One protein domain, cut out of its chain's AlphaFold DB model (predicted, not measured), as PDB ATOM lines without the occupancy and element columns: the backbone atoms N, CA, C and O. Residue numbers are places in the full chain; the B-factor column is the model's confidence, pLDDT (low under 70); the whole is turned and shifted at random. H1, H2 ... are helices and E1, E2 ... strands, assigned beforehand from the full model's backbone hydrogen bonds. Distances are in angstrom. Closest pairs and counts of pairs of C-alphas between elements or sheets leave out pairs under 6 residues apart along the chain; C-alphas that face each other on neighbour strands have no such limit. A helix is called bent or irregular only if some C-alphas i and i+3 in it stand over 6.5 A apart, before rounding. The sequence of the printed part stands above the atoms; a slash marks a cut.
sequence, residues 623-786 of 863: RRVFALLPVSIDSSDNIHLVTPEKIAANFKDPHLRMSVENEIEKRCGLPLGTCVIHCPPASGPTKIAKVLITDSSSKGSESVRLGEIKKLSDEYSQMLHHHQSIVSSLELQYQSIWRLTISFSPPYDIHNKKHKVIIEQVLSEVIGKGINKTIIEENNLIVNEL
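AT A GLANCE: This is residues 623 to 786 of the 863 residues of the protein "HDc domain-containing protein" of Puniceicoccaceae bacterium (UniProt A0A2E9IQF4). A body made of the sheet E1, E5, E2 with helices over one face sends out a long arm, which makes the longest axis: H4 and residues 679 to 691 run out to a small head, where H3 lies between the hairpin E3 and E4 and H4. The 164 printed residues hold six named helices and five named strands, in the order E1 H1 H2 E2 E3 E4 H3 H4 E5 H5 H6. The class is mixed, helices and strands, and both sheets are antiparallel. The whole is loose, with a radius of gyration of the C-alphas of 21.8 A and spans of 73 by 34 by 32 A.

HOW THE PARTS SIT: E1, residues 623 to 628, is antiparallel to the inner strand E5, residues 740 to 744, at 155 degrees, with N 628 and O 740 within hydrogen-bond range at 2.8 A. E5 is antiparallel to E2, residues 675 to 678, at 157 degrees, with N 678 and O 741 2.9 A apart. E1, H1 of residues 644 to 651, H2 of residues 654 to 668 and E2 form a split strand-helix-strand unit, its strands running the same way with E5 between them, and its crossover is right-handed. H1 and H2 only just touch, with 3 pairs of C-alphas within 8 A, and only at the corner; Phe 651 and Arg 657 have the closest C-alphas, 5.4 A. H1, H2 and H5, residues 748 to 767, are on one face of the sheet E1, E5, E2, in two layers, one of helices and one of strands. H2 and H5 touch at a steep tilt of 50 degrees, opposite ways, the closest C-alphas being those of Cys 668 and His 755, 6.2 A. H5 is irregular, C-alphas 750 and 753 being 8.7 A apart, and has a kink of 72 degrees near residue 755. H6, residues 773 to 779, only grazes the sheet with residues 775 to 779. E3, residues 692 to 694, and E4, residues 703 to 705, form a hairpin, with N 693 and O 704 2.9 A apart. H3, residues 706 to 711, is irregular, with C-alphas 707 and 710 8.4 A apart. It forms a helical hairpin with H4, residues 717 to 735, at a shallow tilt of 22 degrees; Lys 710 and Ser 717 have the closest C-alphas, 4.6 A. Every O i to N i+4 pair is within hydrogen-bond range in H1, H2 and H6, against 12 of 15 in H4, 11 of 16 in H5 and 0 of 2 in H3, where 2 of 3 O i to N i+3 pairs are.

IN THESE COORDINATES: E1 begins at C-alpha 623, (33.727, -4.737, -9.915). H4 is 27.2 A long, H5 25.0 A and H2 21.0 A. H6 ends at C-alpha 779, (41.595, 5.998, -24.043).

THE WHOLE: The C-alphas of Gly 669 and Lys 699 are farthest apart, 72.8 A. The printed part has no cut; E1 to H1 and E2 to E3 are long links. Mean pLDDT of the printed part is 74.2, and residues 630 to 643 and 766 to 786 are among those under 70.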
ATOM      1  N   ARG A 623      34.303  -5.564  -8.852       90.38
ATOM      2  CA  ARG A 623      33.727  -4.737  -9.915       90.38
ATOM      3  C   ARG A 623      34.808  -3.901 -10.573       90.38
ATOM      4  O   ARG A 623      35.710  -3.395  -9.912       90.38
ATOM      5  N   ARG A 624      34.710  -3.751 -11.890       89.50
ATOM      6  CA  ARG A 624      35.681  -2.998 -12.685       89.50
ATOM      7  C   ARG A 624      35.587  -1.511 -12.361       89.50
ATOM      8  O   ARG A 624      34.529  -0.918 -12.540       89.50
ATOM      9  N   VAL A 625      36.703  -0.920 -11.948       89.69
ATOM     10  CA  VAL A 625      36.801   0.511 -11.610       89.69
ATOM     11  C   VAL A 625      37.607   1.295 -12.644       89.69
ATOM     12  O   VAL A 625      37.438   2.505 -12.779       89.69
ATOM     13  N   PHE A 626      38.467   0.605 -13.398       87.50
ATOM     14  CA  PHE A 626      39.322   1.192 -14.423       87.50
ATOM     15  C   PHE A 626      39.546   0.210 -15.577       87.50
ATOM     16  O   PHE A 626      39.675  -1.001 -15.359       87.50
ATOM     17  N   ALA A 627      39.611   0.730 -16.802       85.56
ATOM     18  CA  ALA A 627      39.986  -0.029 -17.986       85.56
ATOM     19  C   ALA A 627      40.788   0.837 -18.961       85.56
ATOM     20  O   ALA A 627      40.398   1.971 -19.236       85.56
ATOM     21  N   LEU A 628      41.852   0.257 -19.511       82.31
ATOM     22  CA  LEU A 628      42.635   0.817 -20.603       82.31
ATOM     23  C   LEU A 628      42.332   0.040 -21.889       82.31
ATOM     24  O   LEU A 628      42.432  -1.193 -21.910       82.31
ATOM     25  N   LEU A 629      41.944   0.768 -22.936       78.62
ATOM     26  CA  LEU A 629      41.597   0.238 -24.255       78.62
ATOM     27  C   LEU A 629      42.824   0.151 -25.185       78.62
ATOM     28  O   LEU A 629      43.834   0.812 -24.929       78.62
ATOM     29  N   PRO A 630      42.764  -0.650 -26.267       69.12
ATOM     30  CA  PRO A 630      43.819  -0.663 -27.269       69.12
ATOM     31  C   PRO A 630      43.770   0.653 -28.063       69.12
ATOM     32  O   PRO A 630      42.722   1.028 -28.583       69.12
ATOM     33  N   VAL A 631      44.893   1.373 -28.136       60.84
ATOM     34  CA  VAL A 631      45.000   2.656 -28.859       60.84
ATOM     35  C   VAL A 631      44.952   2.401 -30.371       60.84
ATOM     36  O   VAL A 631      45.729   1.586 -30.872       60.84
ATOM     37  N   SER A 632      44.087   3.105 -31.112       46.34
ATOM     38  CA  SER A 632      44.141   3.110 -32.579       46.34
ATOM     39  C   SER A 632      45.363   3.895 -33.048       46.34
ATOM     40  O   SER A 632      45.548   5.057 -32.687       46.34
ATOM     41  N   ILE A 633      46.202   3.265 -33.865       44.31
ATOM     42  CA  ILE A 633      47.308   3.932 -34.552       44.31
ATOM     43  C   ILE A 633      46.694   4.819 -35.642       44.31
ATOM     44  O   ILE A 633      46.451   4.338 -36.746       44.31
ATOM     45  N   ASP A 634      46.449   6.097 -35.355       36.88
ATOM     46  CA  ASP A 634      46.318   7.082 -36.429       36.88
ATOM     47  C   ASP A 634      47.720   7.372 -36.970       36.88
ATOM     48  O   ASP A 634      48.643   7.763 -36.254       36.88
ATOM     49  N   SER A 635      47.903   7.093 -38.258       38.06
ATOM     50  CA  SER A 635      49.183   7.053 -38.968       38.06
ATOM     51  C   SER A 635      49.801   8.428 -39.262       38.06
ATOM     52  O   SER A 635      50.568   8.562 -40.215       38.06
ATOM     53  N   SER A 636      49.488   9.459 -38.482       40.00
ATOM     54  CA  SER A 636      50.030  10.802 -38.683       40.00
ATOM     55  C   SER A 636      50.470  11.430 -37.365       40.00
ATOM     56  O   SER A 636      49.654  11.718 -36.499       40.00
ATOM     57  N   ASP A 637      51.777  11.683 -37.306       35.97
ATOM     58  CA  ASP A 637      52.502  12.578 -36.403       35.97
ATOM     59  C   ASP A 637      52.910  12.073 -34.998       35.97
ATOM     60  O   ASP A 637      52.177  12.097 -34.022       35.97
ATOM     61  N   ASN A 638      54.213  11.769 -34.918       34.72
ATOM     62  CA  ASN A 638      55.138  11.928 -33.789       34.72
ATOM     63  C   ASN A 638      55.009  11.083 -32.491       34.72
ATOM     64  O   ASN A 638      54.242  11.373 -31.586       34.72
ATOM     65  N   ILE A 639      56.015  10.203 -32.336       39.84
ATOM     66  CA  ILE A 639      56.922  10.070 -31.169       39.84
ATOM     67  C   ILE A 639      56.342   9.465 -29.856       39.84
ATOM     68  O   ILE A 639      55.634  10.100 -29.089       39.84
ATOM     69  N   HIS A 640      56.819   8.246 -29.537       40.59
ATOM     70  CA  HIS A 640      56.784   7.552 -28.226       40.59
ATOM     71  C   HIS A 640      55.444   7.027 -27.668       40.59
ATOM     72  O   HIS A 640      55.245   7.022 -26.455       40.59
ATOM     73  N   LEU A 641      54.571   6.447 -28.494       50.34
ATOM     74  CA  LEU A 641      53.416   5.700 -27.974       50.34
ATOM     75  C   LEU A 641      53.846   4.348 -27.358       50.34
ATOM     76  O   LEU A 641      54.584   3.557 -27.961       50.34
ATOM     77  N   VAL A 642      53.410   4.089 -26.124       55.84
ATOM     78  CA  VAL A 642      53.523   2.771 -25.481       55.84
ATOM     79  C   VAL A 642      52.450   1.871 -26.089       55.84
ATOM     80  O   VAL A 642      51.267   2.166 -25.978       55.84
ATOM     81  N   THR A 643      52.859   0.790 -26.749       68.69
ATOM     82  CA  THR A 643      51.925  -0.140 -27.392       68.69
ATOM     83  C   THR A 643      51.326  -1.117 -26.366       68.69
ATOM     84  O   THR A 643      51.980  -1.386 -25.347       68.69
ATOM     85  N   PRO A 644      50.123  -1.681 -26.603       75.38
ATOM     86  CA  PRO A 644      49.539  -2.731 -25.765       75.38
ATOM     87  C   PRO A 644      50.513  -3.864 -25.414       75.38
ATOM     88  O   PRO A 644      50.529  -4.340 -24.282       75.38
ATOM     89  N   GLU A 645      51.399  -4.242 -26.339       77.50
ATOM     90  CA  GLU A 645      52.421  -5.274 -26.133       77.50
ATOM     91  C   GLU A 645      53.420  -4.889 -25.043       77.50
ATOM     92  O   GLU A 645      53.784  -5.732 -24.225       77.50
ATOM     93  N   LYS A 646      53.848  -3.622 -24.993       74.88
ATOM     94  CA  LYS A 646      54.763  -3.136 -23.948       74.88
ATOM     95  C   LYS A 646      54.089  -3.119 -22.579       74.88
ATOM     96  O   LYS A 646      54.723  -3.468 -21.589       74.88
ATOM     97  N   ILE A 647      52.813  -2.734 -22.524       77.50
ATOM     98  CA  ILE A 647      52.038  -2.732 -21.276       77.50
ATOM     99  C   ILE A 647      51.851  -4.167 -20.783       77.50
ATOM    100  O   ILE A 647      52.195  -4.473 -19.642       77.50
ATOM    101  N   ALA A 648      51.376  -5.056 -21.656       81.69
ATOM    102  CA  ALA A 648      51.190  -6.467 -21.342       81.69
ATOM    103  C   ALA A 648      52.499  -7.135 -20.896       81.69
ATOM    104  O   ALA A 648      52.490  -7.903 -19.941       81.69
ATOM    105  N   ALA A 649      53.637  -6.800 -21.516       78.75
ATOM    106  CA  ALA A 649      54.942  -7.331 -21.124       78.75
ATOM    107  C   ALA A 649      55.344  -6.966 -19.684       78.75
ATOM    108  O   ALA A 649      55.950  -7.793 -19.008       78.75
ATOM    109  N   ASN A 650      54.981  -5.776 -19.193       74.44
ATOM    110  CA  ASN A 650      55.223  -5.399 -17.796       74.44
ATOM    111  C   ASN A 650      54.336  -6.216 -16.844       74.44
ATOM    112  O   ASN A 650      54.827  -6.814 -15.892       74.44
ATOM    113  N   PHE A 651      53.031  -6.285 -17.119       79.44
ATOM    114  CA  PHE A 651      52.069  -6.997 -16.262       79.44
ATOM    115  C   PHE A 651      52.099  -8.523 -16.402       79.44
ATOM    116  O   PHE A 651      51.370  -9.219 -15.690       79.44
ATOM    117  N   LYS A 652      52.966  -9.027 -17.284       79.94
ATOM    118  CA  LYS A 652      53.336 -10.433 -17.374       79.94
ATOM    119  C   LYS A 652      54.100 -10.905 -16.129       79.94
ATOM    120  O   LYS A 652      53.943 -12.053 -15.739       79.94
ATOM    121  N   ASP A 653      54.900 -10.040 -15.496       76.88
ATOM    122  CA  ASP A 653      55.610 -10.384 -14.257       76.88
ATOM    123  C   ASP A 653      54.625 -10.390 -13.064       76.88
ATOM    124  O   ASP A 653      54.113  -9.325 -12.685       76.88
ATOM    125  N   PRO A 654      54.360 -11.556 -12.439       78.88
ATOM    126  CA  PRO A 654      53.422 -11.659 -11.325       78.88
ATOM    127  C   PRO A 654      53.842 -10.830 -10.108       78.88
ATOM    128  O   PRO A 654      52.980 -10.267  -9.428       78.88
ATOM    129  N   HIS A 655      55.145 -10.692  -9.844       76.44
ATOM    130  CA  HIS A 655      55.638  -9.899  -8.719       76.44
ATOM    131  C   HIS A 655      55.420  -8.408  -8.947       76.44
ATOM    132  O   HIS A 655      55.040  -7.693  -8.016       76.44
ATOM    133  N   LEU A 656      55.630  -7.934 -10.182       78.31
ATOM    134  CA  LEU A 656      55.346  -6.545 -10.529       78.31
ATOM    135  C   LEU A 656      53.849  -6.266 -10.396       78.31
ATOM    136  O   LEU A 656      53.473  -5.322  -9.709       78.31
ATOM    137  N   ARG A 657      52.997  -7.117 -10.978       83.06
ATOM    138  CA  ARG A 657      51.534  -6.998 -10.882       83.06
ATOM    139  C   ARG A 657      51.057  -6.940  -9.426       83.06
ATOM    140  O   ARG A 657      50.338  -6.009  -9.070       83.06
ATOM    141  N   MET A 658      51.548  -7.843  -8.573       80.94
ATOM    142  CA  MET A 658      51.232  -7.862  -7.140       80.94
ATOM    143  C   MET A 658      51.706  -6.592  -6.414       80.94
ATOM    144  O   MET A 658      50.994  -6.056  -5.567       80.94
ATOM    145  N   SER A 659      52.895  -6.086  -6.754       80.44
ATOM    146  CA  SER A 659      53.427  -4.826  -6.217       80.44
ATOM    147  C   SER A 659      52.548  -3.629  -6.595       80.44
ATOM    148  O   SER A 659      52.273  -2.778  -5.752       80.44
ATOM    149  N   VAL A 660      52.063  -3.581  -7.840       82.56
ATOM    150  CA  VAL A 660      51.142  -2.533  -8.309       82.56
ATOM    151  C   VAL A 660      49.807  -2.601  -7.569       82.56
ATOM    152  O   VAL A 660      49.320  -1.571  -7.109       82.56
ATOM    153  N   GLU A 661      49.235  -3.794  -7.412       88.69
ATOM    154  CA  GLU A 661      48.011  -4.003  -6.628       88.69
ATOM    155  C   GLU A 661      48.175  -3.502  -5.187       88.69
ATOM    156  O   GLU A 661      47.363  -2.698  -4.730       88.69
ATOM    157  N   ASN A 662      49.266  -3.889  -4.515       84.88
ATOM    158  CA  ASN A 662      49.567  -3.473  -3.141       84.88
ATOM    159  C   ASN A 662      49.730  -1.953  -3.022       84.88
ATOM    160  O   ASN A 662      49.279  -1.346  -2.050       84.88
ATOM    161  N   GLU A 663      50.392  -1.322  -3.993       82.75
ATOM    162  CA  GLU A 663      50.611   0.124  -3.979       82.75
ATOM    163  C   GLU A 663      49.302   0.893  -4.215       82.75
ATOM    164  O   GLU A 663      49.058   1.907  -3.556       82.75
ATOM    165  N   ILE A 664      48.425   0.391  -5.093       86.94
ATOM    166  CA  ILE A 664      47.072   0.936  -5.280       86.94
ATOM    167  C   ILE A 664      46.274   0.815  -3.980       86.94
ATOM    168  O   ILE A 664      45.703   1.812  -3.534       86.94
ATOM    169  N   GLU A 665      46.257  -0.363  -3.353       92.00
ATOM    170  CA  GLU A 665      45.551  -0.603  -2.088       92.00
ATOM    171  C   GLU A 665      46.047   0.350  -0.997       92.00
ATOM    172  O   GLU A 665      45.261   1.089  -0.403       92.00
ATOM    173  N   LYS A 666      47.367   0.444  -0.825       88.50
ATOM    174  CA  LYS A 666      48.008   1.321   0.157       88.50
ATOM    175  C   LYS A 666      47.676   2.798  -0.053       88.50
ATOM    176  O   LYS A 666      47.312   3.478   0.905       88.50
ATOM    177  N   ARG A 667      47.791   3.320  -1.282       88.56
ATOM    178  CA  ARG A 667      47.500   4.739  -1.577       88.56
ATOM    179  C   ARG A 667      46.007   5.060  -1.491       88.56
ATOM    180  O   ARG A 667      45.650   6.188  -1.153       88.56
ATOM    181  N   CYS A 668      45.142   4.088  -1.778       88.69
ATOM    182  CA  CYS A 668      43.692   4.238  -1.646       88.69
ATOM    183  C   CYS A 668      43.194   4.032  -0.203       88.69
ATOM    184  O   CYS A 668      42.077   4.446   0.105       88.69
ATOM    185  N   GLY A 669      44.013   3.453   0.684       89.75
ATOM    186  CA  GLY A 669      43.616   3.092   2.047       89.75
ATOM    187  C   GLY A 669      42.689   1.875   2.087       89.75
ATOM    188  O   GLY A 669      41.754   1.845   2.883       89.75
ATOM    189  N   LEU A 670      42.907   0.916   1.186       91.19
ATOM    190  CA  LEU A 670      42.120  -0.308   1.054       91.19
ATOM    191  C   LEU A 670      42.824  -1.484   1.746       91.19
ATOM    192  O   LEU A 670      44.057  -1.522   1.750       91.19
ATOM    193  N   PRO A 671      42.068  -2.460   2.282       91.75
ATOM    194  CA  PRO A 671      42.643  -3.711   2.765       91.75
ATOM    195  C   PRO A 671      43.348  -4.485   1.650       91.75
ATOM    196  O   PRO A 671      42.961  -4.399   0.477       91.75
ATOM    197  N   LEU A 672      44.334  -5.288   2.036       91.62
ATOM    198  CA  LEU A 672      45.043  -6.174   1.123       91.62
ATOM    199  C   LEU A 672      44.077  -7.180   0.469       91.62
ATOM    200  O   LEU A 672      43.193  -7.732   1.117       91.62
ATOM    201  N   GLY A 673      44.236  -7.412  -0.834       90.44
ATOM    202  CA  GLY A 673      43.373  -8.326  -1.591       90.44
ATOM    203  C   GLY A 673      42.049  -7.700  -2.045       90.44
ATOM    204  O   GLY A 673      41.177  -8.400  -2.546       90.44
ATOM    205  N   THR A 674      41.886  -6.385  -1.913       93.00
ATOM    206  CA  THR A 674      40.734  -5.658  -2.462       93.00
ATOM    207  C   THR A 674      40.887  -5.393  -3.960       93.00
ATOM    208  O   THR A 674      39.888  -5.337  -4.677       93.00
ATOM    209  N   CYS A 675      42.119  -5.196  -4.435       93.94
ATOM    210  CA  CYS A 675      42.453  -4.836  -5.807       93.94
ATOM    211  C   CYS A 675      42.943  -6.051  -6.596       93.94
ATOM    212  O   CYS A 675      43.831  -6.775  -6.147       93.94
ATOM    213  N   VAL A 676      42.403  -6.233  -7.804       95.19
ATOM    214  CA  VAL A 676      42.902  -7.217  -8.773       95.19
ATOM    215  C   VAL A 676      43.136  -6.568 -10.132       95.19
ATOM    216  O   VAL A 676      42.314  -5.775 -10.608       95.19
ATOM    217  N   ILE A 677      44.251  -6.923 -10.772       92.00
ATOM    218  CA  ILE A 677      44.607  -6.464 -12.117       92.00
ATOM    219  C   ILE A 677      44.562  -7.642 -13.087       92.00
ATOM    220  O   ILE A 677      45.264  -8.636 -12.922       92.00
ATOM    221  N   HIS A 678      43.786  -7.491 -14.157       93.38
ATOM    222  CA  HIS A 678      43.830  -8.385 -15.310       93.38
ATOM    223  C   HIS A 678      44.450  -7.643 -16.496       93.38
ATOM    224  O   HIS A 678      43.921  -6.621 -16.942       93.38
ATOM    225  N   CYS A 679      45.557  -8.162 -17.023       88.75
ATOM    226  CA  CYS A 679      46.192  -7.661 -18.236       88.75
ATOM    227  C   CYS A 679      46.654  -8.857 -19.081       88.75
ATOM    228  O   CYS A 679      47.645  -9.494 -18.726       88.75
ATOM    229  N   PRO A 680      45.936  -9.193 -20.163       85.69
ATOM    230  CA  PRO A 680      46.293 -10.331 -20.988       85.69
ATOM    231  C   PRO A 680      47.419  -9.980 -21.973       85.69
ATOM    232  O   PRO A 680      47.661  -8.797 -22.248       85.69
ATOM    233  N   PRO A 681      48.078 -10.987 -22.569       80.12
ATOM    234  CA  PRO A 681      48.996 -10.774 -23.683       80.12
ATOM    235  C   PRO A 681      48.312 -10.027 -24.839       80.12
ATOM    236  O   PRO A 681      47.199 -10.367 -25.237       80.12
ATOM    237  N   ALA A 682      48.988  -9.029 -25.411       73.00
ATOM    238  CA  ALA A 682      48.429  -8.219 -26.499       73.00
ATOM    239  C   ALA A 682      48.478  -8.892 -27.878       73.00
ATOM    240  O   ALA A 682      47.722  -8.524 -28.769       73.00
ATOM    241  N   SER A 683      49.334  -9.901 -28.065       61.41
ATOM    242  CA  SER A 683      49.604 -10.462 -29.393       61.41
ATOM    243  C   SER A 683      48.425 -11.206 -30.028       61.41
ATOM    244  O   SER A 683      48.466 -11.430 -31.231       61.41
ATOM    245  N   GLY A 684      47.386 -11.586 -29.274       62.94
ATOM    246  CA  GLY A 684      46.233 -12.336 -29.791       62.94
ATOM    247  C   GLY A 684      46.602 -13.610 -30.588       62.94
ATOM    248  O   GLY A 684      47.763 -14.034 -30.630       62.94
ATOM    249  N   PRO A 685      45.627 -14.272 -31.232       64.44
ATOM    250  CA  PRO A 685      45.878 -15.366 -32.167       64.44
ATOM    251  C   PRO A 685      46.378 -14.840 -33.525       64.44
ATOM    252  O   PRO A 685      45.606 -14.616 -34.449       64.44
ATOM    253  N   THR A 686      47.694 -14.716 -33.696       58.47
ATOM    254  CA  THR A 686      48.331 -14.276 -34.963       58.47
ATOM    255  C   THR A 686      48.399 -15.352 -36.055       58.47
ATOM    256  O   THR A 686      49.083 -15.191 -37.067       58.47
ATOM    257  N   LYS A 687      47.766 -16.512 -35.842       66.38
ATOM    258  CA  LYS A 687      47.937 -17.689 -36.710       66.38
ATOM    259  C   LYS A 687      46.961 -17.731 -37.893       66.38
ATOM    260  O   LYS A 687      47.172 -18.525 -38.796       66.38
ATOM    261  N   ILE A 688      45.942 -16.873 -37.939       71.69
ATOM    262  CA  ILE A 688      44.818 -16.957 -38.893       71.69
ATOM    263  C   ILE A 688      45.279 -16.875 -40.350       71.69
ATOM    264  O   ILE A 688      44.916 -17.738 -41.147       71.69
ATOM    265  N   ALA A 689      46.145 -15.921 -40.702       69.94
ATOM    266  CA  ALA A 689      46.680 -15.834 -42.058       69.94
ATOM    267  C   ALA A 689      47.543 -17.038 -42.476       69.94
ATOM    268  O   ALA A 689      47.839 -17.172 -43.661       69.94
ATOM    269  N   LYS A 690      47.960 -17.919 -41.553       82.94
ATOM    270  CA  LYS A 690      48.950 -18.978 -41.813       82.94
ATOM    271  C   LYS A 690      48.361 -20.283 -42.354       82.94
ATOM    272  O   LYS A 690      49.143 -21.184 -42.651       82.94
ATOM    273  N   VAL A 691      47.036 -20.402 -42.504       88.06
ATOM    274  CA  VAL A 691      46.408 -21.594 -43.111       88.06
ATOM    275  C   VAL A 691      46.993 -21.827 -44.502       88.06
ATOM    276  O   VAL A 691      46.985 -20.917 -45.329       88.06
ATOM    277  N   LEU A 692      47.502 -23.032 -44.757       91.81
ATOM    278  CA  LEU A 692      48.007 -23.412 -46.072       91.81
ATOM    279  C   LEU A 692      46.850 -23.858 -46.963       91.81
ATOM    280  O   LEU A 692      46.087 -24.759 -46.613       91.81
ATOM    281  N   ILE A 693      46.752 -23.229 -48.128       92.12
ATOM    282  CA  ILE A 693      45.780 -23.542 -49.173       92.12
ATOM    283  C   ILE A 693      46.510 -23.836 -50.479       92.12
ATOM    284  O   ILE A 693      47.604 -23.321 -50.723       92.12
ATOM    285  N   THR A 694      45.915 -24.669 -51.322       90.31
ATOM    286  CA  THR A 694      46.509 -25.035 -52.611       90.31
ATOM    287  C   THR A 694      45.456 -25.230 -53.694       90.31
ATOM    288  O   THR A 694      44.272 -25.440 -53.414       90.31
ATOM    289  N   ASP A 695      45.921 -25.147 -54.934       85.19
ATOM    290  CA  ASP A 695      45.197 -25.553 -56.125       85.19
ATOM    291  C   ASP A 695      45.697 -26.941 -56.551       85.19
ATOM    292  O   ASP A 695      46.858 -27.133 -56.922       85.19
ATOM    293  N   SER A 696      44.817 -27.939 -56.473       66.75
ATOM    294  CA  SER A 696      45.134 -29.302 -56.897       66.75
ATOM    295  C   SER A 696      45.061 -29.504 -58.414       66.75
ATOM    296  O   SER A 696      45.481 -30.557 -58.881       66.75
ATOM    297  N   SER A 697      44.533 -28.544 -59.183       60.28
ATOM    298  CA  SER A 697      44.288 -28.687 -60.627       60.28
ATOM    299  C   SER A 697      45.487 -28.318 -61.514       60.28
ATOM    300  O   SER A 697      45.569 -28.760 -62.665       60.28
ATOM    301  N   SER A 698      46.447 -27.549 -60.995       52.31
ATOM    302  CA  SER A 698      47.639 -27.114 -61.726       52.31
ATOM    303  C   SER A 698      48.816 -28.090 -61.559       52.31
ATOM    304  O   SER A 698      49.069 -28.651 -60.495       52.31
ATOM    305  N   LYS A 699      49.572 -28.296 -62.653       44.09
ATOM    306  CA  LYS A 699      50.715 -29.235 -62.766       44.09
ATOM    307  C   LYS A 699      51.922 -28.914 -61.864       44.09
ATOM    308  O   LYS A 699      52.921 -29.624 -61.915       44.09
ATOM    309  N   GLY A 700      51.821 -27.887 -61.029       51.69
ATOM    310  CA  GLY A 700      52.669 -27.655 -59.869       51.69
ATOM    311  C   GLY A 700      51.766 -27.099 -58.780       51.69
ATOM    312  O   GLY A 700      51.243 -26.003 -58.941       51.69
ATOM    313  N   SER A 701      51.520 -27.867 -57.719       55.91
ATOM    314  CA  SER A 701      50.653 -27.443 -56.615       55.91
ATOM    315  C   SER A 701      51.368 -26.383 -55.782       55.91
ATOM    316  O   SER A 701      51.932 -26.671 -54.726       55.91
ATOM    317  N   GLU A 702      51.384 -25.149 -56.281       74.31
ATOM    318  CA  GLU A 702      51.848 -24.012 -55.504       74.31
ATOM    319  C   GLU A 702      50.895 -23.835 -54.313       74.31
ATOM    320  O   GLU A 702      49.665 -23.859 -54.439       74.31
ATOM    321  N   SER A 703      51.465 -23.764 -53.112       85.75
ATOM    322  CA  SER A 703      50.708 -23.584 -51.875       85.75
ATOM    323  C   SER A 703      50.972 -22.199 -51.307       85.75
ATOM    324  O   SER A 703      52.124 -21.792 -51.095       85.75
ATOM    325  N   VAL A 704      49.892 -21.478 -51.020       89.00
ATOM    326  CA  VAL A 704      49.940 -20.131 -50.452       89.00
ATOM    327  C   VAL A 704      49.290 -20.111 -49.077       89.00
ATOM    328  O   VAL A 704      48.562 -21.018 -48.675       89.00
ATOM    329  N   ARG A 705      49.586 -19.056 -48.327       89.94
ATOM    330  CA  ARG A 705      48.910 -18.754 -47.071       89.94
ATOM    331  C   ARG A 705      47.540 -18.142 -47.365       89.94
ATOM    332  O   ARG A 705      47.403 -17.375 -48.313       89.94
ATOM    333  N   LEU A 706      46.539 -18.423 -46.538       88.25
ATOM    334  CA  LEU A 706      45.180 -17.896 -46.691       88.25
ATOM    335  C   LEU A 706      45.125 -16.362 -46.630       88.25
ATOM    336  O   LEU A 706      44.359 -15.746 -47.366       88.25
ATOM    337  N   GLY A 707      46.007 -15.731 -45.846       86.12
ATOM    338  CA  GLY A 707      46.187 -14.270 -45.862       86.12
ATOM    339  C   GLY A 707      46.767 -13.714 -47.172       86.12
ATOM    340  O   GLY A 707      46.806 -12.503 -47.369       86.12
ATOM    341  N   GLU A 708      47.201 -14.579 -48.086       88.56
ATOM    342  CA  GLU A 708      47.729 -14.243 -49.410       88.56
ATOM    343  C   GLU A 708      46.944 -14.934 -50.533       88.56
ATOM    344  O   GLU A 708      47.464 -15.109 -51.636       88.56
ATOM    345  N   ILE A 709      45.689 -15.321 -50.276       87.12
ATOM    346  CA  ILE A 709      44.863 -16.119 -51.194       87.12
ATOM    347  C   ILE A 709      44.770 -15.540 -52.614       87.12
ATOM    348  O   ILE A 709      44.668 -16.296 -53.576       87.12
ATOM    349  N   LYS A 710      44.896 -14.216 -52.787       86.50
ATOM    350  CA  LYS A 710      44.908 -13.570 -54.112       86.50
ATOM    351  C   LYS A 710      46.051 -14.024 -55.029       86.50
ATOM    352  O   LYS A 710      45.955 -13.812 -56.234       86.50
ATOM    353  N   LYS A 711      47.133 -14.573 -54.459       86.38
ATOM    354  CA  LYS A 711      48.305 -15.076 -55.189       86.38
ATOM    355  C   LYS A 711      48.114 -16.499 -55.713       86.38
ATOM    356  O   LYS A 711      48.941 -16.956 -56.482       86.38
ATOM    357  N   LEU A 712      47.065 -17.206 -55.282       84.19
ATOM    358  CA  LEU A 712      46.865 -18.601 -55.674       84.19
ATOM    359  C   LEU A 712      46.517 -18.744 -57.164       84.19
ATOM    360  O   LEU A 712      46.847 -19.747 -57.781       84.19
ATOM    361  N   SER A 713      45.815 -17.764 -57.732       80.38
ATOM    362  CA  SER A 713      45.426 -17.785 -59.138       80.38
ATOM    363  C   SER A 713      45.284 -16.370 -59.677       80.38
ATOM    364  O   SER A 713      44.493 -15.577 -59.155       80.38
ATOM    365  N   ASP A 714      46.004 -16.084 -60.762       80.50
ATOM    366  CA  ASP A 714      45.885 -14.824 -61.497       80.50
ATOM    367  C   ASP A 714      44.477 -14.646 -62.088       80.50
ATOM    368  O   ASP A 714      43.947 -13.535 -62.092       80.50
ATOM    369  N   GLU A 715      43.829 -15.743 -62.508       82.44
ATOM    370  CA  GLU A 715      42.475 -15.744 -63.079       82.44
ATOM    371  C   GLU A 715      41.430 -15.235 -62.071       82.44
ATOM    372  O   GLU A 715      40.574 -14.417 -62.408       82.44
ATOM    373  N   TYR A 716      41.525 -15.668 -60.809       81.69
ATOM    374  CA  TYR A 716      40.552 -15.339 -59.758       81.69
ATOM    375  C   TYR A 716      41.009 -14.211 -58.819       81.69
ATOM    376  O   TYR A 716      40.322 -13.910 -57.837       81.69
ATOM    377  N   SER A 717      42.141 -13.558 -59.098       83.75
ATOM    378  CA  SER A 717      42.818 -12.657 -58.153       83.75
ATOM    379  C   SER A 717      41.932 -11.507 -57.643       83.75
ATOM    380  O   SER A 717      41.891 -11.240 -56.440       83.75
ATOM    381  N   GLN A 718      41.141 -10.872 -58.519       83.75
ATOM    382  CA  GLN A 718      40.228  -9.778 -58.135       83.75
ATOM    383  C   GLN A 718      39.126 -10.230 -57.162       83.75
ATOM    384  O   GLN A 718      38.770  -9.514 -56.224       83.75
ATOM    385  N   MET A 719      38.590 -11.434 -57.355       84.19
ATOM    386  CA  MET A 719      37.568 -11.997 -56.473       84.19
ATOM    387  C   MET A 719      38.181 -12.446 -55.138       84.19
ATOM    388  O   MET A 719      37.635 -12.173 -54.067       84.19
ATOM    389  N   LEU A 720      39.344 -13.101 -55.186       86.25
ATOM    390  CA  LEU A 720      40.061 -13.566 -53.996       86.25
ATOM    391  C   LEU A 720      40.607 -12.406 -53.150       86.25
ATOM    392  O   LEU A 720      40.728 -12.548 -51.935       86.25
ATOM    393  N   HIS A 721      40.843 -11.231 -53.744       87.00
ATOM    394  CA  HIS A 721      41.200 -10.010 -53.017       87.00
ATOM    395  C   HIS A 721      40.197  -9.671 -51.902       87.00
ATOM    396  O   HIS A 721      40.602  -9.323 -50.797       87.00
ATOM    397  N   HIS A 722      38.894  -9.821 -52.156       86.25
ATOM    398  CA  HIS A 722      37.859  -9.522 -51.162       86.25
ATOM    399  C   HIS A 722      37.930 -10.480 -49.965       86.25
ATOM    400  O   HIS A 722      37.823 -10.051 -48.819       86.25
ATOM    401  N   HIS A 723      38.196 -11.763 -50.219       86.50
ATOM    402  CA  HIS A 723      38.400 -12.761 -49.167       86.50
ATOM    403  C   HIS A 723      39.660 -12.460 -48.351       86.50
ATOM    404  O   HIS A 723      39.634 -12.531 -47.126       86.50
ATOM    405  N   GLN A 724      40.743 -12.041 -49.012       88.69
ATOM    406  CA  GLN A 724      41.956 -11.604 -48.327       88.69
ATOM    407  C   GLN A 724      41.693 -10.411 -47.394       88.69
ATOM    408  O   GLN A 724      42.160 -10.414 -46.258       88.69
ATOM    409  N   SER A 725      40.911  -9.414 -47.831       87.19
ATOM    410  CA  SER A 725      40.531  -8.276 -46.982       87.19
ATOM    411  C   SER A 725      39.726  -8.700 -45.748       87.19
ATOM    412  O   SER A 725      39.918  -8.121 -44.678       87.19
ATOM    413  N   ILE A 726      38.866  -9.718 -45.865       86.06
ATOM    414  CA  ILE A 726      38.126 -10.288 -44.726       86.06
ATOM    415  C   ILE A 726      39.092 -10.930 -43.724       86.06
ATOM    416  O   ILE A 726      38.995 -10.646 -42.533       86.06
ATOM    417  N   VAL A 727      40.063 -11.721 -44.195       85.69
ATOM    418  CA  VAL A 727      41.088 -12.337 -43.332       85.69
ATOM    419  C   VAL A 727      41.869 -11.268 -42.564       85.69
ATOM    420  O   VAL A 727      41.983 -11.356 -41.344       85.69
ATOM    421  N   SER A 728      42.339 -10.221 -43.248       85.00
ATOM    422  CA  SER A 728      43.041  -9.106 -42.594       85.00
ATOM    423  C   SER A 728      42.152  -8.353 -41.599       85.00
ATOM    424  O   SER A 728      42.620  -7.933 -40.544       85.00
ATOM    425  N   SER A 729      40.859  -8.203 -41.899       86.25
ATOM    426  CA  SER A 729      39.904  -7.568 -40.983       86.25
ATOM    427  C   SER A 729      39.687  -8.405 -39.722       86.25
ATOM    428  O   SER A 729      39.634  -7.851 -38.627       86.25
ATOM    429  N   LEU A 730      39.615  -9.734 -39.850       85.94
ATOM    430  CA  LEU A 730      39.500 -10.645 -38.712       85.94
ATOM    431  C   LEU A 730      40.734 -10.563 -37.798       85.94
ATOM    432  O   LEU A 730      40.593 -10.536 -36.578       85.94
ATOM    433  N   GLU A 731      41.942 -10.448 -38.357       82.62
ATOM    434  CA  GLU A 731      43.167 -10.244 -37.565       82.62
ATOM    435  C   GLU A 731      43.135  -8.935 -36.760       82.62
ATOM    436  O   GLU A 731      43.496  -8.926 -35.580       82.62
ATOM    437  N   LEU A 732      42.635  -7.846 -37.355       80.69
ATOM    438  CA  LEU A 732      42.441  -6.570 -36.657       80.69
ATOM    439  C   LEU A 732      41.385  -6.671 -35.547       80.69
ATOM    440  O   LEU A 732      41.556  -6.086 -34.475       80.69
ATOM    441  N   GLN A 733      40.318  -7.453 -35.749       85.25
ATOM    442  CA  GLN A 733      39.308  -7.676 -34.711       85.25
ATOM    443  C   GLN A 733      39.915  -8.306 -33.451       85.25
ATOM    444  O   GLN A 733      39.563  -7.899 -32.344       85.25
ATOM    445  N   TYR A 734      40.860  -9.241 -33.576       83.44
ATOM    446  CA  TYR A 734      41.524  -9.829 -32.407       83.44
ATOM    447  C   TYR A 734      42.326  -8.812 -31.590       83.44
ATOM    448  O   TYR A 734      42.309  -8.874 -30.362       83.44
ATOM    449  N   GLN A 735      42.979  -7.850 -32.246       78.12
ATOM    450  CA  GLN A 735      43.726  -6.787 -31.560       78.12
ATOM    451  C   GLN A 735      42.799  -5.887 -30.725       78.12
ATOM    452  O   GLN A 735      43.183  -5.417 -29.656       78.12
ATOM    453  N   SER A 736      41.546  -5.712 -31.160       79.50
ATOM    454  CA  SER A 736      40.546  -4.902 -30.444       79.50
ATOM    455  C   SER A 736      40.033  -5.523 -29.131       79.50
ATOM    456  O   SER A 736      39.429  -4.826 -28.313       79.50
ATOM    457  N   ILE A 737      40.275  -6.823 -28.900       83.75
ATOM    458  CA  ILE A 737      39.844  -7.524 -27.677       83.75
ATOM    459  C   ILE A 737      40.703  -7.119 -26.472       83.75
ATOM    460  O   ILE A 737      40.219  -7.144 -25.337       83.75
ATOM    461  N   TRP A 738      41.972  -6.760 -26.697       85.81
ATOM    462  CA  TRP A 738      42.918  -6.506 -25.615       85.81
ATOM    463  C   TRP A 738      42.456  -5.360 -24.714       85.81
ATOM    464  O   TRP A 738      42.134  -4.274 -25.189       85.81
ATOM    465  N   ARG A 739      42.436  -5.594 -23.398       85.69
ATOM    466  CA  ARG A 739      42.083  -4.594 -22.381       85.69
ATOM    467  C   ARG A 739      42.865  -4.870 -21.102       85.69
ATOM    468  O   ARG A 739      42.850  -6.002 -20.615       85.69
ATOM    469  N   LEU A 740      43.480  -3.844 -20.517       89.31
ATOM    470  CA  LEU A 740      43.941  -3.896 -19.125       89.31
ATOM    471  C   LEU A 740      42.802  -3.415 -18.232       89.31
ATOM    472  O   LEU A 740      42.241  -2.348 -18.466       89.31
ATOM    473  N   THR A 741      42.458  -4.178 -17.199       91.88
ATOM    474  CA  THR A 741      41.370  -3.829 -16.277       91.88
ATOM    475  C   THR A 741      41.808  -3.936 -14.829       91.88
ATOM    476  O   THR A 741      42.493  -4.889 -14.461       91.88
ATOM    477  N   ILE A 742      41.347  -2.996 -14.008       92.62
ATOM    478  CA  ILE A 742      41.548  -2.990 -12.558       92.62
ATOM    479  C   ILE A 742      40.173  -3.016 -11.902       92.62
ATOM    480  O   ILE A 742      39.272  -2.264 -12.295       92.62
ATOM    481  N   SER A 743      40.004  -3.915 -10.937       94.31
ATOM    482  CA  SER A 743      38.719  -4.170 -10.286       94.31
ATOM    483  C   SER A 743      38.867  -4.196  -8.772       94.31
ATOM    484  O   SER A 743      39.865  -4.711  -8.272       94.31
ATOM    485  N   PHE A 744      37.869  -3.661  -8.061       93.56
ATOM    486  CA  PHE A 744      37.825  -3.605  -6.599       93.56
ATOM    487  C   PHE A 744      36.676  -4.431  -6.029       93.56
ATOM    488  O   PHE A 744      35.568  -4.435  -6.572       93.56
ATOM    489  N   SER A 745      36.932  -5.120  -4.920       90.19
ATOM    490  CA  SER A 745      35.898  -5.824  -4.159       90.19
ATOM    491  C   SER A 745      34.893  -4.837  -3.545       90.19
ATOM    492  O   SER A 745      35.306  -3.804  -3.011       90.19
ATOM    493  N   PRO A 746      33.577  -5.116  -3.575       84.50
ATOM    494  CA  PRO A 746      32.600  -4.288  -2.875       84.50
ATOM    495  C   PRO A 746      32.848  -4.230  -1.356       84.50
ATOM    496  O   PRO A 746      33.287  -5.231  -0.786       84.50
ATOM    497  N   PRO A 747      32.544  -3.104  -0.675       85.56
ATOM    498  CA  PRO A 747      31.938  -1.866  -1.193       85.56
ATOM    499  C   PRO A 747      32.960  -0.828  -1.707       85.56
ATOM    500  O   PRO A 747      32.622   0.338  -1.915       85.56
ATOM    501  N   TYR A 748      34.231  -1.203  -1.871       84.94
ATOM    502  CA  TYR A 748      35.307  -0.261  -2.199       84.94
ATOM    503  C   TYR A 748      35.241   0.278  -3.642       84.94
ATOM    504  O   TYR A 748      35.934   1.243  -3.982       84.94
ATOM    505  N   ASP A 749      34.366  -0.295  -4.472       77.44
ATOM    506  CA  ASP A 749      34.039   0.123  -5.838       77.44
ATOM    507  C   ASP A 749      33.215   1.421  -5.919       77.44
ATOM    508  O   ASP A 749      33.003   1.953  -7.002       77.44
ATOM    509  N   ILE A 750      32.728   1.962  -4.799       71.12
ATOM    510  CA  ILE A 750      31.828   3.130  -4.813       71.12
ATOM    511  C   ILE A 750      32.605   4.454  -5.001       71.12
ATOM    512  O   ILE A 750      32.081   5.435  -5.531       71.12
ATOM    513  N   HIS A 751      33.893   4.509  -4.639       67.25
ATOM    514  CA  HIS A 751      34.715   5.733  -4.683       67.25
ATOM    515  C   HIS A 751      35.582   5.877  -5.952       67.25
ATOM    516  O   HIS A 751      36.705   6.393  -5.905       67.25
ATOM    517  N   ASN A 752      35.052   5.477  -7.111       66.62
ATOM    518  CA  ASN A 752      35.816   5.345  -8.362       66.62
ATOM    519  C   ASN A 752      36.551   6.615  -8.805       66.62
ATOM    520  O   ASN A 752      37.685   6.530  -9.266       66.62
ATOM    521  N   LYS A 753      35.973   7.809  -8.614       71.12
ATOM    522  CA  LYS A 753      36.615   9.064  -9.055       71.12
ATOM    523  C   LYS A 753      37.916   9.376  -8.304       71.12
ATOM    524  O   LYS A 753      38.875   9.822  -8.927       71.12
ATOM    525  N   LYS A 754      37.966   9.137  -6.986       78.56
ATOM    526  CA  LYS A 754      39.171   9.370  -6.166       78.56
ATOM    527  C   LYS A 754      40.235   8.316  -6.462       78.56
ATOM    528  O   LYS A 754      41.399   8.654  -6.660       78.56
ATOM    529  N   HIS A 755      39.825   7.051  -6.514       82.69
ATOM    530  CA  HIS A 755      40.732   5.937  -6.772       82.69
ATOM    531  C   HIS A 755      41.322   5.982  -8.186       82.69
ATOM    532  O   HIS A 755      42.490   5.650  -8.355       82.69
ATOM    533  N   LYS A 756      40.574   6.482  -9.181       79.25
ATOM    534  CA  LYS A 756      41.060   6.670 -10.556       79.25
ATOM    535  C   LYS A 756      42.357   7.470 -10.609       79.25
ATOM    536  O   LYS A 756      43.317   7.013 -11.210       79.25
ATOM    537  N   VAL A 757      42.407   8.629  -9.949       82.12
ATOM    538  CA  VAL A 757      43.596   9.499  -9.970       82.12
ATOM    539  C   VAL A 757      44.819   8.766  -9.412       82.12
ATOM    540  O   VAL A 757      45.918   8.895  -9.943       82.12
ATOM    541  N   ILE A 758      44.621   7.961  -8.367       84.69
ATOM    542  CA  ILE A 758      45.681   7.153  -7.759       84.69
ATOM    543  C   ILE A 758      46.131   6.048  -8.719       84.69
ATOM    544  O   ILE A 758      47.328   5.876  -8.930       84.69
ATOM    545  N   ILE A 759      45.186   5.335  -9.334       84.12
ATOM    546  CA  ILE A 759      45.465   4.294 -10.330       84.12
ATOM    547  C   ILE A 759      46.293   4.865 -11.488       84.12
ATOM    548  O   ILE A 759      47.326   4.303 -11.841       84.12
ATOM    549  N   GLU A 760      45.885   6.006 -12.048       81.75
ATOM    550  CA  GLU A 760      46.584   6.663 -13.159       81.75
ATOM    551  C   GLU A 760      48.014   7.064 -12.779       81.75
ATOM    552  O   GLU A 760      48.939   6.892 -13.576       81.75
ATOM    553  N   GLN A 761      48.216   7.553 -11.549       78.94
ATOM    554  CA  GLN A 761      49.541   7.883 -11.022       78.94
ATOM    555  C   GLN A 761      50.432   6.642 -10.911       78.94
ATOM    556  O   GLN A 761      51.542   6.646 -11.439       78.94
ATOM    557  N   VAL A 762      49.935   5.569 -10.288       80.44
ATOM    558  CA  VAL A 762      50.700   4.324 -10.116       80.44
ATOM    559  C   VAL A 762      51.042   3.703 -11.474       80.44
ATOM    560  O   VAL A 762      52.189   3.324 -11.704       80.44
ATOM    561  N   LEU A 763      50.093   3.648 -12.415       76.06
ATOM    562  CA  LEU A 763      50.356   3.121 -13.760       76.06
ATOM    563  C   LEU A 763      51.396   3.957 -14.519       76.06
ATOM    564  O   LEU A 763      52.262   3.395 -15.191       76.06
ATOM    565  N   SER A 764      51.357   5.285 -14.379       71.69
ATOM    566  CA  SER A 764      52.341   6.189 -14.995       71.69
ATOM    567  C   SER A 764      53.751   5.996 -14.422       71.69
ATOM    568  O   SER A 764      54.739   6.069 -15.153       71.69
ATOM    569  N   GLU A 765      53.863   5.717 -13.120       72.69
ATOM    570  CA  GLU A 765      55.138   5.405 -12.462       72.69
ATOM    571  C   GLU A 765      55.726   4.076 -12.959       72.69
ATOM    572  O   GLU A 765      56.929   3.992 -13.206       72.69
ATOM    573  N   VAL A 766      54.881   3.059 -13.152       67.44
ATOM    574  CA  VAL A 766      55.291   1.695 -13.534       67.44
ATOM    575  C   VAL A 766      55.629   1.587 -15.019       67.44
ATOM    576  O   VAL A 766      56.610   0.944 -15.387       67.44
ATOM    577  N   ILE A 767      54.828   2.205 -15.888       64.44
ATOM    578  CA  ILE A 767      55.008   2.106 -17.344       64.44
ATOM    579  C   ILE A 767      56.021   3.157 -17.860       64.44
ATOM    580  O   ILE A 767      56.564   3.022 -18.958       64.44
ATOM    581  N   GLY A 768      56.360   4.156 -17.036       54.53
ATOM    582  CA  GLY A 768      57.380   5.175 -17.294       54.53
ATOM    583  C   GLY A 768      56.826   6.488 -17.867       54.53
ATOM    584  O   GLY A 768      55.703   6.556 -18.362       54.53
ATOM    585  N   LYS A 769      57.653   7.553 -17.857       40.94
ATOM    586  CA  LYS A 769      57.319   8.942 -18.277       40.94
ATOM    587  C   LYS A 769      56.981   9.136 -19.777       40.94
ATOM    588  O   LYS A 769      57.013  10.262 -20.263       40.94
ATOM    589  N   GLY A 770      56.698   8.062 -20.513       37.81
ATOM    590  CA  GLY A 770      56.328   8.082 -21.934       37.81
ATOM    591  C   GLY A 770      54.823   7.990 -22.197       37.81
ATOM    592  O   GLY A 770      54.395   8.237 -23.318       37.81
ATOM    593  N   ILE A 771      54.008   7.667 -21.188       46.34
ATOM    594  CA  ILE A 771      52.555   7.778 -21.323       46.34
ATOM    595  C   ILE A 771      52.177   9.225 -21.028       46.34
ATOM    596  O   ILE A 771      52.174   9.663 -19.878       46.34
ATOM    597  N   ASN A 772      51.904   9.989 -22.083       45.88
ATOM    598  CA  ASN A 772      51.345  11.321 -21.929       45.88
ATOM    599  C   ASN A 772      50.020  11.193 -21.162       45.88
ATOM    600  O   ASN A 772      49.216  10.316 -21.479       45.88
ATOM    601  N   LYS A 773      49.787  12.050 -20.163       46.53
ATOM    602  CA  LYS A 773      48.549  12.056 -19.360       46.53
ATOM    603  C   LYS A 773      47.299  12.058 -20.258       46.53
ATOM    604  O   LYS A 773      46.311  11.409 -19.942       46.53
ATOM    605  N   THR A 774      47.425  12.679 -21.431       45.50
ATOM    606  CA  THR A 774      46.456  12.713 -22.528       45.50
ATOM    607  C   THR A 774      46.063  11.329 -23.066       45.50
ATOM    608  O   THR A 774      44.890  11.102 -23.291       45.50
ATOM    609  N   ILE A 775      46.984  10.362 -23.198       49.16
ATOM    610  CA  ILE A 775      46.678   9.010 -23.722       49.16
ATOM    611  C   ILE A 775      45.800   8.232 -22.741       49.16
ATOM    612  O   ILE A 775      44.866   7.546 -23.149       49.16
ATOM    613  N   ILE A 776      46.102   8.349 -21.445       52.16
ATOM    614  CA  ILE A 776      45.279   7.786 -20.373       52.16
ATOM    615  C   ILE A 776      43.923   8.501 -20.383       52.16
ATOM    616  O   ILE A 776      42.890   7.853 -20.413       52.16
ATOM    617  N   GLU A 777      43.888   9.830 -20.433       51.41
ATOM    618  CA  GLU A 777      42.627  10.585 -20.443       51.41
ATOM    619  C   GLU A 777      41.743  10.305 -21.684       51.41
ATOM    620  O   GLU A 777      40.528  10.206 -21.523       51.41
ATOM    621  N   GLU A 778      42.321  10.109 -22.876       44.72
ATOM    622  CA  GLU A 778      41.616   9.877 -24.153       44.72
ATOM    623  C   GLU A 778      41.156   8.423 -24.368       44.72
ATOM    624  O   GLU A 778      40.158   8.198 -25.046       44.72
ATOM    625  N   ASN A 779      41.846   7.431 -23.788       47.00
ATOM    626  CA  ASN A 779      41.595   5.998 -24.043       47.00
ATOM    627  C   ASN A 779      41.019   5.243 -22.832       47.00
ATOM    628  O   ASN A 779      40.989   4.006 -22.806       47.00
ATOM    629  N   ASN A 780      40.561   5.981 -21.820       48.03
ATOM    630  CA  ASN A 780      39.945   5.428 -20.623       48.03
ATOM    631  C   ASN A 780      38.420   5.418 -20.728       48.03
ATOM    632  O   ASN A 780      37.792   6.441 -20.997       48.03
ATOM    633  N   LEU A 781      37.810   4.295 -20.347       47.19
ATOM    634  CA  LEU A 781      36.393   4.257 -19.986       47.19
ATOM    635  C   LEU A 781      36.256   4.222 -18.463       47.19
ATOM    636  O   LEU A 781      36.743   3.306 -17.797       47.19
ATOM    637  N   ILE A 782      35.556   5.213 -17.908       41.53
ATOM    638  CA  ILE A 782      35.013   5.125 -16.551       41.53
ATOM    639  C   ILE A 782      33.712   4.335 -16.659       41.53
ATOM    640  O   ILE A 782      32.783   4.774 -17.336       41.53
ATOM    641  N   VAL A 783      33.618   3.191 -15.979       42.44
ATOM    642  CA  VAL A 783      32.350   2.461 -15.859       42.44
ATOM    643  C   VAL A 783      31.461   3.224 -14.867       42.44
ATOM    644  O   VAL A 783      31.444   2.934 -13.678       42.44
ATOM    645  N   ASN A 784      30.771   4.259 -15.352       34.91
ATOM    646  CA  ASN A 784      29.724   4.993 -14.624       34.91
ATOM    647  C   ASN A 784      28.315   4.447 -14.930       34.91
ATOM    648  O   ASN A 784      27.327   5.152 -14.765       34.91
ATOM    649  N   GLU A 785      28.191   3.195 -15.361       34.72
ATOM    650  CA  GLU A 785      26.896   2.561 -15.606       34.72
ATOM    651  C   GLU A 785      26.759   1.354 -14.686       34.72
ATOM    652  O   GLU A 785      27.215   0.270 -15.028       34.72
ATOM    653  N   LEU A 786      26.221   1.593 -13.483       29.16
ATOM    654  CA  LEU A 786      25.484   0.643 -12.624       29.16
ATOM    655  C   LEU A 786      25.120   1.240 -11.243       29.16
ATOM    656  O   LEU A 786      24.639   0.514 -10.376       29.16
TER     657      LEU A 786